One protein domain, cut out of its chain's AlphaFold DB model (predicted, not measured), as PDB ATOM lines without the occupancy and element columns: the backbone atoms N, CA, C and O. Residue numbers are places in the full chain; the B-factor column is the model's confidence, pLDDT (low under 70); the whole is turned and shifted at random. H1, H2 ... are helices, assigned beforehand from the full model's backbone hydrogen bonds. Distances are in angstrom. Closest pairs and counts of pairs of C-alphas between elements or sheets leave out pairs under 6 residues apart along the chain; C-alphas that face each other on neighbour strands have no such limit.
ATOM      1  N   PRO A 383     101.317 120.248 161.370       75.25
ATOM      2  CA  PRO A 383     100.833 120.728 160.080       75.25
ATOM      3  C   PRO A 383     101.838 121.697 159.448       75.25
ATOM      4  O   PRO A 383     102.378 122.575 160.125       75.25
ATOM      5  N   HIS A 384     102.062 121.575 158.138       78.00
ATOM      6  CA  HIS A 384     102.923 122.510 157.414       78.00
ATOM      7  C   HIS A 384     102.331 123.932 157.463       78.00
ATOM      8  O   HIS A 384     101.175 124.107 157.066       78.00
ATOM      9  N   PRO A 385     103.089 124.972 157.860       74.44
ATOM     10  CA  PRO A 385     102.598 126.353 157.950       74.44
ATOM     11  C   PRO A 385     102.400 127.065 156.587       74.44
ATOM     12  O   PRO A 385     102.526 128.282 156.485       74.44
ATOM     13  N   GLY A 386     102.029 126.313 155.544       68.00
ATOM     14  CA  GLY A 386     101.799 126.793 154.177       68.00
ATOM     15  C   GLY A 386     103.069 126.876 153.312       68.00
ATOM     16  O   GLY A 386     104.176 126.846 153.838       68.00
ATOM     17  N   PRO A 387     102.942 126.976 151.976       65.94
ATOM     18  CA  PRO A 387     104.084 127.000 151.057       65.94
ATOM     19  C   PRO A 387     104.838 128.342 151.032       65.94
ATOM     20  O   PRO A 387     105.796 128.475 150.277       65.94
ATOM     21  N   ASP A 388     104.406 129.345 151.801       73.38
ATOM     22  CA  ASP A 388     105.018 130.682 151.881       73.38
ATOM     23  C   ASP A 388     105.674 130.963 153.250       73.38
ATOM     24  O   ASP A 388     106.205 132.047 153.486       73.38
ATOM     25  N   SER A 389     105.669 129.989 154.168       78.25
ATOM     26  CA  SER A 389     106.387 130.089 155.440       78.25
ATOM     27  C   SER A 389     107.885 129.851 155.250       78.25
ATOM     28  O   SER A 389     108.281 128.786 154.776       78.25
ATOM     29  N   CYS A 390     108.731 130.789 155.688       85.00
ATOM     30  CA  CYS A 390     110.182 130.658 155.535       85.00
ATOM     31  C   CYS A 390     110.826 129.761 156.606       85.00
ATOM     32  O   CYS A 390     111.493 130.224 157.536       85.00
ATOM     33  N   ILE A 391     110.594 128.454 156.482       85.00
ATOM     34  CA  ILE A 391     111.093 127.414 157.385       85.00
ATOM     35  C   ILE A 391     111.760 126.269 156.615       85.00
ATOM     36  O   ILE A 391     111.661 126.171 155.395       85.00
ATOM     37  N   ASP A 392     112.416 125.386 157.362       86.62
ATOM     38  CA  ASP A 392     112.807 124.055 156.910       86.62
ATOM     39  C   ASP A 392     111.917 123.049 157.648       86.62
ATOM     40  O   ASP A 392     112.178 122.699 158.799       86.62
ATOM     41  N   TYR A 393     110.810 122.644 157.021       84.00
ATOM     42  CA  TYR A 393     109.788 121.811 157.659       84.00
ATOM     43  C   TYR A 393     110.330 120.434 158.056       84.00
ATOM     44  O   TYR A 393     110.045 119.972 159.157       84.00
ATOM     45  N   LEU A 394     111.193 119.811 157.241       81.81
ATOM     46  CA  LEU A 394     111.831 118.537 157.619       81.81
ATOM     47  C   LEU A 394     112.713 118.659 158.866       81.81
ATOM     48  O   LEU A 394     112.733 117.757 159.704       81.81
ATOM     49  N   ASP A 395     113.400 119.791 159.022       80.62
ATOM     50  CA  ASP A 395     114.246 120.052 160.185       80.62
ATOM     51  C   ASP A 395     113.386 120.335 161.447       80.62
ATOM     52  O   ASP A 395     113.861 120.127 162.565       80.62
ATOM     53  N   MET A 396     112.101 120.705 161.295       80.25
ATOM     54  CA  MET A 396     111.115 120.782 162.391       80.25
ATOM     55  C   MET A 396     110.532 119.422 162.817       80.25
ATOM     56  O   MET A 396     109.993 119.324 163.918       80.25
ATOM     57  N   LEU A 397     110.645 118.365 162.003       77.88
ATOM     58  CA  LEU A 397     110.121 117.028 162.337       77.88
ATOM     59  C   LEU A 397     111.008 116.243 163.331       77.88
ATOM     60  O   LEU A 397     110.698 115.097 163.678       77.88
ATOM     61  N   ASP A 398     112.106 116.848 163.806       70.62
ATOM     62  CA  ASP A 398     113.057 116.262 164.764       70.62
ATOM     63  C   ASP A 398     113.535 114.866 164.309       70.62
ATOM     64  O   ASP A 398     113.452 113.854 165.012       70.62
ATOM     65  N   ILE A 399     113.955 114.776 163.045       69.50
ATOM     66  CA  ILE A 399     114.294 113.493 162.426       69.50
ATOM     67  C   ILE A 399     115.651 112.997 162.971       69.50
ATOM     68  O   ILE A 399     116.655 113.724 162.855       69.50
ATOM     69  N   PRO A 400     115.723 111.771 163.544       59.12
ATOM     70  CA  PRO A 400     116.935 111.268 164.185       59.12
ATOM     71  C   PRO A 400     118.118 111.159 163.221       59.12
ATOM     72  O   PRO A 400     118.087 110.404 162.245       59.12
ATOM     73  N   SER A 401     119.208 111.856 163.546       52.75
ATOM     74  CA  SER A 401     120.468 111.834 162.785       52.75
ATOM     75  C   SER A 401     121.215 110.497 162.848       52.75
ATOM     76  O   SER A 401     122.171 110.306 162.106       52.75
ATOM     77  N   SER A 402     120.792 109.575 163.718       46.75
ATOM     78  CA  SER A 402     121.269 108.188 163.776       46.75
ATOM     79  C   SER A 402     120.627 107.279 162.724       46.75
ATOM     80  O   SER A 402     121.102 106.164 162.512       46.75
ATOM     81  N   SER A 403     119.555 107.719 162.057       52.16
ATOM     82  CA  SER A 403     118.993 106.970 160.937       52.16
ATOM     83  C   SER A 403     119.881 107.132 159.698       52.16
ATOM     84  O   SER A 403     120.239 108.245 159.324       52.16
ATOM     85  N   GLN A 404     120.176 106.031 158.997       45.59
ATOM     86  CA  GLN A 404     120.882 106.058 157.699       45.59
ATOM     87  C   GLN A 404     120.099 106.815 156.601       45.59
ATOM     88  O   GLN A 404     120.620 107.080 155.523       45.59
ATOM     89  N   ARG A 405     118.867 107.246 156.906       50.84
ATOM     90  CA  ARG A 405     117.969 108.084 156.101       50.84
ATOM     91  C   ARG A 405     118.447 109.552 156.033       50.84
ATOM     92  O   ARG A 405     117.652 110.478 156.183       50.84
ATOM     93  N   GLY A 406     119.742 109.784 155.802       46.12
ATOM     94  CA  GLY A 406     120.383 111.111 155.840       46.12
ATOM     95  C   GLY A 406     119.798 112.148 154.867       46.12
ATOM     96  O   GLY A 406     119.979 113.347 155.068       46.12
ATOM     97  N   TYR A 407     119.042 111.689 153.865       54.81
ATOM     98  CA  TYR A 407     118.266 112.471 152.892       54.81
ATOM     99  C   TYR A 407     117.112 113.304 153.495       54.81
ATOM    100  O   TYR A 407     116.461 114.066 152.781       54.81
ATOM    101  N   LEU A 408     116.826 113.149 154.793       64.69
ATOM    102  CA  LEU A 408     115.691 113.765 155.491       64.69
ATOM    103  C   LEU A 408     115.973 115.151 156.116       64.69
ATOM    104  O   LEU A 408     115.147 115.625 156.886       64.69
ATOM    105  N   ARG A 409     117.103 115.813 155.824       73.44
ATOM    106  CA  ARG A 409     117.373 117.195 156.285       73.44
ATOM    107  C   ARG A 409     117.523 118.182 155.140       73.44
ATOM    108  O   ARG A 409     118.109 117.865 154.104       73.44
ATOM    109  N   CYS A 410     117.086 119.414 155.351       81.50
ATOM    110  CA  CYS A 410     117.051 120.428 154.298       81.50
ATOM    111  C   CYS A 410     118.441 120.941 153.883       81.50
ATOM    112  O   CYS A 410     118.684 121.257 152.714       81.50
ATOM    113  N   SER A 411     119.416 120.875 154.792       77.44
ATOM    114  CA  SER A 411     120.838 121.043 154.457       77.44
ATOM    115  C   SER A 411     121.360 120.001 153.451       77.44
ATOM    116  O   SER A 411     122.212 120.331 152.625       77.44
ATOM    117  N   HIS A 412     120.830 118.771 153.462       75.50
ATOM    118  CA  HIS A 412     121.174 117.720 152.500       75.50
ATOM    119  C   HIS A 412     120.596 118.041 151.114       75.50
ATOM    120  O   HIS A 412     121.315 117.978 150.118       75.50
ATOM    121  N   TRP A 413     119.329 118.468 151.056       79.38
ATOM    122  CA  TRP A 413     118.651 118.863 149.814       79.38
ATOM    123  C   TRP A 413     119.376 119.995 149.083       79.38
ATOM    124  O   TRP A 413     119.563 119.928 147.865       79.38
ATOM    125  N   ARG A 414     119.848 121.003 149.829       79.69
ATOM    126  CA  ARG A 414     120.686 122.081 149.291       79.69
ATOM    127  C   ARG A 414     122.002 121.549 148.729       79.69
ATOM    128  O   ARG A 414     122.358 121.888 147.604       79.69
ATOM    129  N   ASN A 415     122.713 120.712 149.483       75.31
ATOM    130  CA  ASN A 415     124.022 120.193 149.076       75.31
ATOM    131  C   ASN A 415     123.936 119.284 147.828       75.31
ATOM    132  O   ASN A 415     124.851 119.295 147.008       75.31
ATOM    133  N   PHE A 416     122.828 118.557 147.650       71.50
ATOM    134  CA  PHE A 416     122.539 117.754 146.450       71.50
ATOM    135  C   PHE A 416     121.923 118.567 145.292       71.50
ATOM    136  O   PHE A 416     121.689 118.026 144.215       71.50
ATOM    137  N   GLY A 417     121.676 119.868 145.477       71.94
ATOM    138  CA  GLY A 417     121.152 120.761 144.439       71.94
ATOM    139  C   GLY A 417     119.656 120.609 144.135       71.94
ATOM    140  O   GLY A 417     119.184 121.220 143.178       71.94
ATOM    141  N   ILE A 418     118.902 119.852 144.944       75.19
ATOM    142  CA  ILE A 418     117.468 119.567 144.734       75.19
ATOM    143  C   ILE A 418     116.659 120.873 144.679       75.19
ATOM    144  O   ILE A 418     115.848 121.059 143.772       75.19
ATOM    145  N   CYS A 419     116.981 121.811 145.577       75.88
ATOM    146  CA  CYS A 419     116.437 123.170 145.641       75.88
ATOM    147  C   CYS A 419     116.370 123.878 144.275       75.88
ATOM    148  O   CYS A 419     115.361 124.485 143.922       75.88
ATOM    149  N   ASN A 420     117.447 123.767 143.491       68.69
ATOM    150  CA  ASN A 420     117.661 124.512 142.249       68.69
ATOM    151  C   ASN A 420     117.631 123.590 141.019       68.69
ATOM    152  O   ASN A 420     118.303 123.851 140.020       68.69
ATOM    153  N   ASN A 421     116.864 122.494 141.074       67.75
ATOM    154  CA  ASN A 421     116.724 121.568 139.954       67.75
ATOM    155  C   ASN A 421     115.808 122.138 138.851       67.75
ATOM    156  O   ASN A 421     114.648 121.753 138.716       67.75
ATOM    157  N   ILE A 422     116.362 123.039 138.032       53.91
ATOM    158  CA  ILE A 422     115.698 123.679 136.878       53.91
ATOM    159  C   ILE A 422     115.086 122.640 135.917       53.91
ATOM    160  O   ILE A 422     114.064 122.901 135.287       53.91
ATOM    161  N   TYR A 423     115.676 121.444 135.826       47.91
ATOM    162  CA  TYR A 423     115.226 120.380 134.928       47.91
ATOM    163  C   TYR A 423     113.998 119.608 135.436       47.91
ATOM    164  O   TYR A 423     113.387 118.882 134.653       47.91
ATOM    165  N   GLN A 424     113.618 119.745 136.714       66.88
ATOM    166  CA  GLN A 424     112.413 119.125 137.275       66.88
ATOM    167  C   GLN A 424     111.672 120.085 138.224       66.88
ATOM    168  O   GLN A 424     111.886 120.037 139.438       66.88
ATOM    169  N   PRO A 425     110.741 120.909 137.694       69.00
ATOM    170  CA  PRO A 425     109.954 121.869 138.477       69.00
ATOM    171  C   PRO A 425     109.236 121.268 139.693       69.00
ATOM    172  O   PRO A 425     109.158 121.920 140.727       69.00
ATOM    173  N   TYR A 426     108.809 120.001 139.620       78.56
ATOM    174  CA  TYR A 426     108.230 119.269 140.755       78.56
ATOM    175  C   TYR A 426     109.149 119.276 141.990       78.56
ATOM    176  O   TYR A 426     108.690 119.524 143.102       78.56
ATOM    177  N   TYR A 427     110.462 119.074 141.820       76.75
ATOM    178  CA  TYR A 427     111.405 119.141 142.941       76.75
ATOM    179  C   TYR A 427     111.644 120.565 143.437       76.75
ATOM    180  O   TYR A 427     111.922 120.738 144.621       76.75
ATOM    181  N   ASN A 428     111.499 121.579 142.584       78.00
ATOM    182  CA  ASN A 428     111.556 122.979 142.997       78.00
ATOM    183  C   ASN A 428     110.328 123.335 143.864       78.00
ATOM    184  O   ASN A 428     110.489 123.801 144.989       78.00
ATOM    185  N   GLU A 429     109.111 122.991 143.429       82.50
ATOM    186  CA  GLU A 429     107.881 123.172 144.220       82.50
ATOM    187  C   GLU A 429     107.928 122.416 145.555       82.50
ATOM    188  O   GLU A 429     107.655 122.987 146.613       82.50
ATOM    189  N   LYS A 430     108.342 121.141 145.537       85.81
ATOM    190  CA  LYS A 430     108.499 120.341 146.760       85.81
ATOM    191  C   LYS A 430     109.627 120.872 147.655       85.81
ATOM    192  O   LYS A 430     109.501 120.775 148.870       85.81
ATOM    193  N   SER A 431     110.671 121.498 147.104       84.81
ATOM    194  CA  SER A 431     111.700 122.198 147.893       84.81
ATOM    195  C   SER A 431     111.158 123.461 148.566       84.81
ATOM    196  O   SER A 431     111.455 123.677 149.739       84.81
ATOM    197  N   LYS A 432     110.317 124.254 147.881       84.12
ATOM    198  CA  LYS A 432     109.642 125.428 148.471       84.12
ATOM    199  C   LYS A 432     108.671 125.040 149.589       84.12
ATOM    200  O   LYS A 432     108.461 125.822 150.503       84.12
ATOM    201  N   TYR A 433     108.097 123.841 149.530       85.38
ATOM    202  CA  TYR A 433     107.364 123.257 150.652       85.38
ATOM    203  C   TYR A 433     108.356 122.813 151.745       85.38
ATOM    204  O   TYR A 433     108.619 123.544 152.694       85.38
ATOM    205  N   TYR A 434     109.002 121.660 151.566       86.19
ATOM    206  CA  TYR A 434     109.730 120.960 152.625       86.19
ATOM    207  C   TYR A 434     110.932 121.716 153.219       86.19
ATOM    208  O   TYR A 434     111.267 121.476 154.382       86.19
ATOM    209  N   CYS A 435     111.584 122.592 152.446       87.38
ATOM    210  CA  CYS A 435     112.918 123.133 152.733       87.38
ATOM    211  C   CYS A 435     113.117 124.591 152.270       87.38
ATOM    212  O   CYS A 435     114.209 124.960 151.823       87.38
ATOM    213  N   ALA A 436     112.068 125.421 152.339       87.12
ATOM    214  CA  ALA A 436     112.056 126.782 151.788       87.12
ATOM    215  C   ALA A 436     113.298 127.605 152.176       87.12
ATOM    216  O   ALA A 436     113.934 128.231 151.326       87.12
ATOM    217  N   LYS A 437     113.663 127.561 153.462       87.31
ATOM    218  CA  LYS A 437     114.725 128.374 154.059       87.31
ATOM    219  C   LYS A 437     116.128 127.908 153.665       87.31
ATOM    220  O   LYS A 437     116.929 128.718 153.204       87.31
ATOM    221  N   SER A 438     116.445 126.621 153.794       87.25
ATOM    222  CA  SER A 438     117.739 126.074 153.363       87.25
ATOM    223  C   SER A 438     117.919 126.146 151.849       87.25
ATOM    224  O   SER A 438     119.054 126.235 151.379       87.25
ATOM    225  N   CYS A 439     116.825 126.135 151.087       85.81
ATOM    226  CA  CYS A 439     116.842 126.312 149.642       85.81
ATOM    227  C   CYS A 439     116.876 127.781 149.179       85.81
ATOM    228  O   CYS A 439     117.021 128.005 147.980       85.81
ATOM    229  N   ASN A 440     116.780 128.769 150.083       85.81
ATOM    230  CA  ASN A 440     116.698 130.203 149.750       85.81
ATOM    231  C   ASN A 440     115.540 130.503 148.765       85.81
ATOM    232  O   ASN A 440     115.684 131.245 147.792       85.81
ATOM    233  N   MET A 441     114.387 129.874 149.005       81.94
ATOM    234  CA  MET A 441     113.135 130.043 148.245       81.94
ATOM    235  C   MET A 441     112.140 130.967 148.972       81.94
ATOM    236  O   MET A 441     110.958 131.030 148.621       81.94
ATOM    237  N   CYS A 442     112.656 131.650 149.994       78.25
ATOM    238  CA  CYS A 442     112.089 132.670 150.858       78.25
ATOM    239  C   CYS A 442     113.252 133.500 151.448       78.25
ATOM    240  O   CYS A 442     112.959 134.586 151.992       78.25
TER     241      CYS A 442
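AT A GLANCE: This is residues 383 to 442 of the 442 residues of an uncharacterized protein of Diploscapter pachys (UniProt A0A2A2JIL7). There is little regular structure here: loops make most of a small body, in which three short helices, H1, H2 and H3, come near each other around residues 393, 410 and 434. A loop, residues 397 to 409, makes one end, and the link from H2 to H3 reaches the other. The printed part has 60 residues, 20 of them in the named helices, with no named strand; the class is all helix. It is compact, with a radius of gyration of the C-alphas of 11.0 A and spans of 31 by 24 by 16 A.

IN THESE COORDINATES: Find C-alpha 393 at (109.788, 121.811, 157.659), where H1, residues 393 to 396, begins. H2 is residues 410 to 415, 8.7 A long. H3, residues 425 to 434, runs 14.2 A to C-alpha 434 at (109.730, 120.960, 152.625).

HOW THE PARTS SIT: H1 and H3 only just touch, with 3 pairs of C-alphas within 8 A, the closest Tyr 393 and Tyr 434 at 5.1 A. H2 is close to H3 but not clearly touching, the closest C-alphas, Cys 410 and Tyr 434, being 7.5 A apart; they run opposite ways at a steep tilt of 40 degrees. In H2 and H3 every O i to N i+4 pair is within hydrogen-bond range; H1 is too short for one.

THE WHOLE: The C-alphas of Ser 402 and Tyr 423, the two farthest apart, are 31.9 A apart. The printed part has no cut; the link from H1 to H2 is long. Look for pLDDT under 70 at residues 386 to 387, 399 to 408 and 420 to 425.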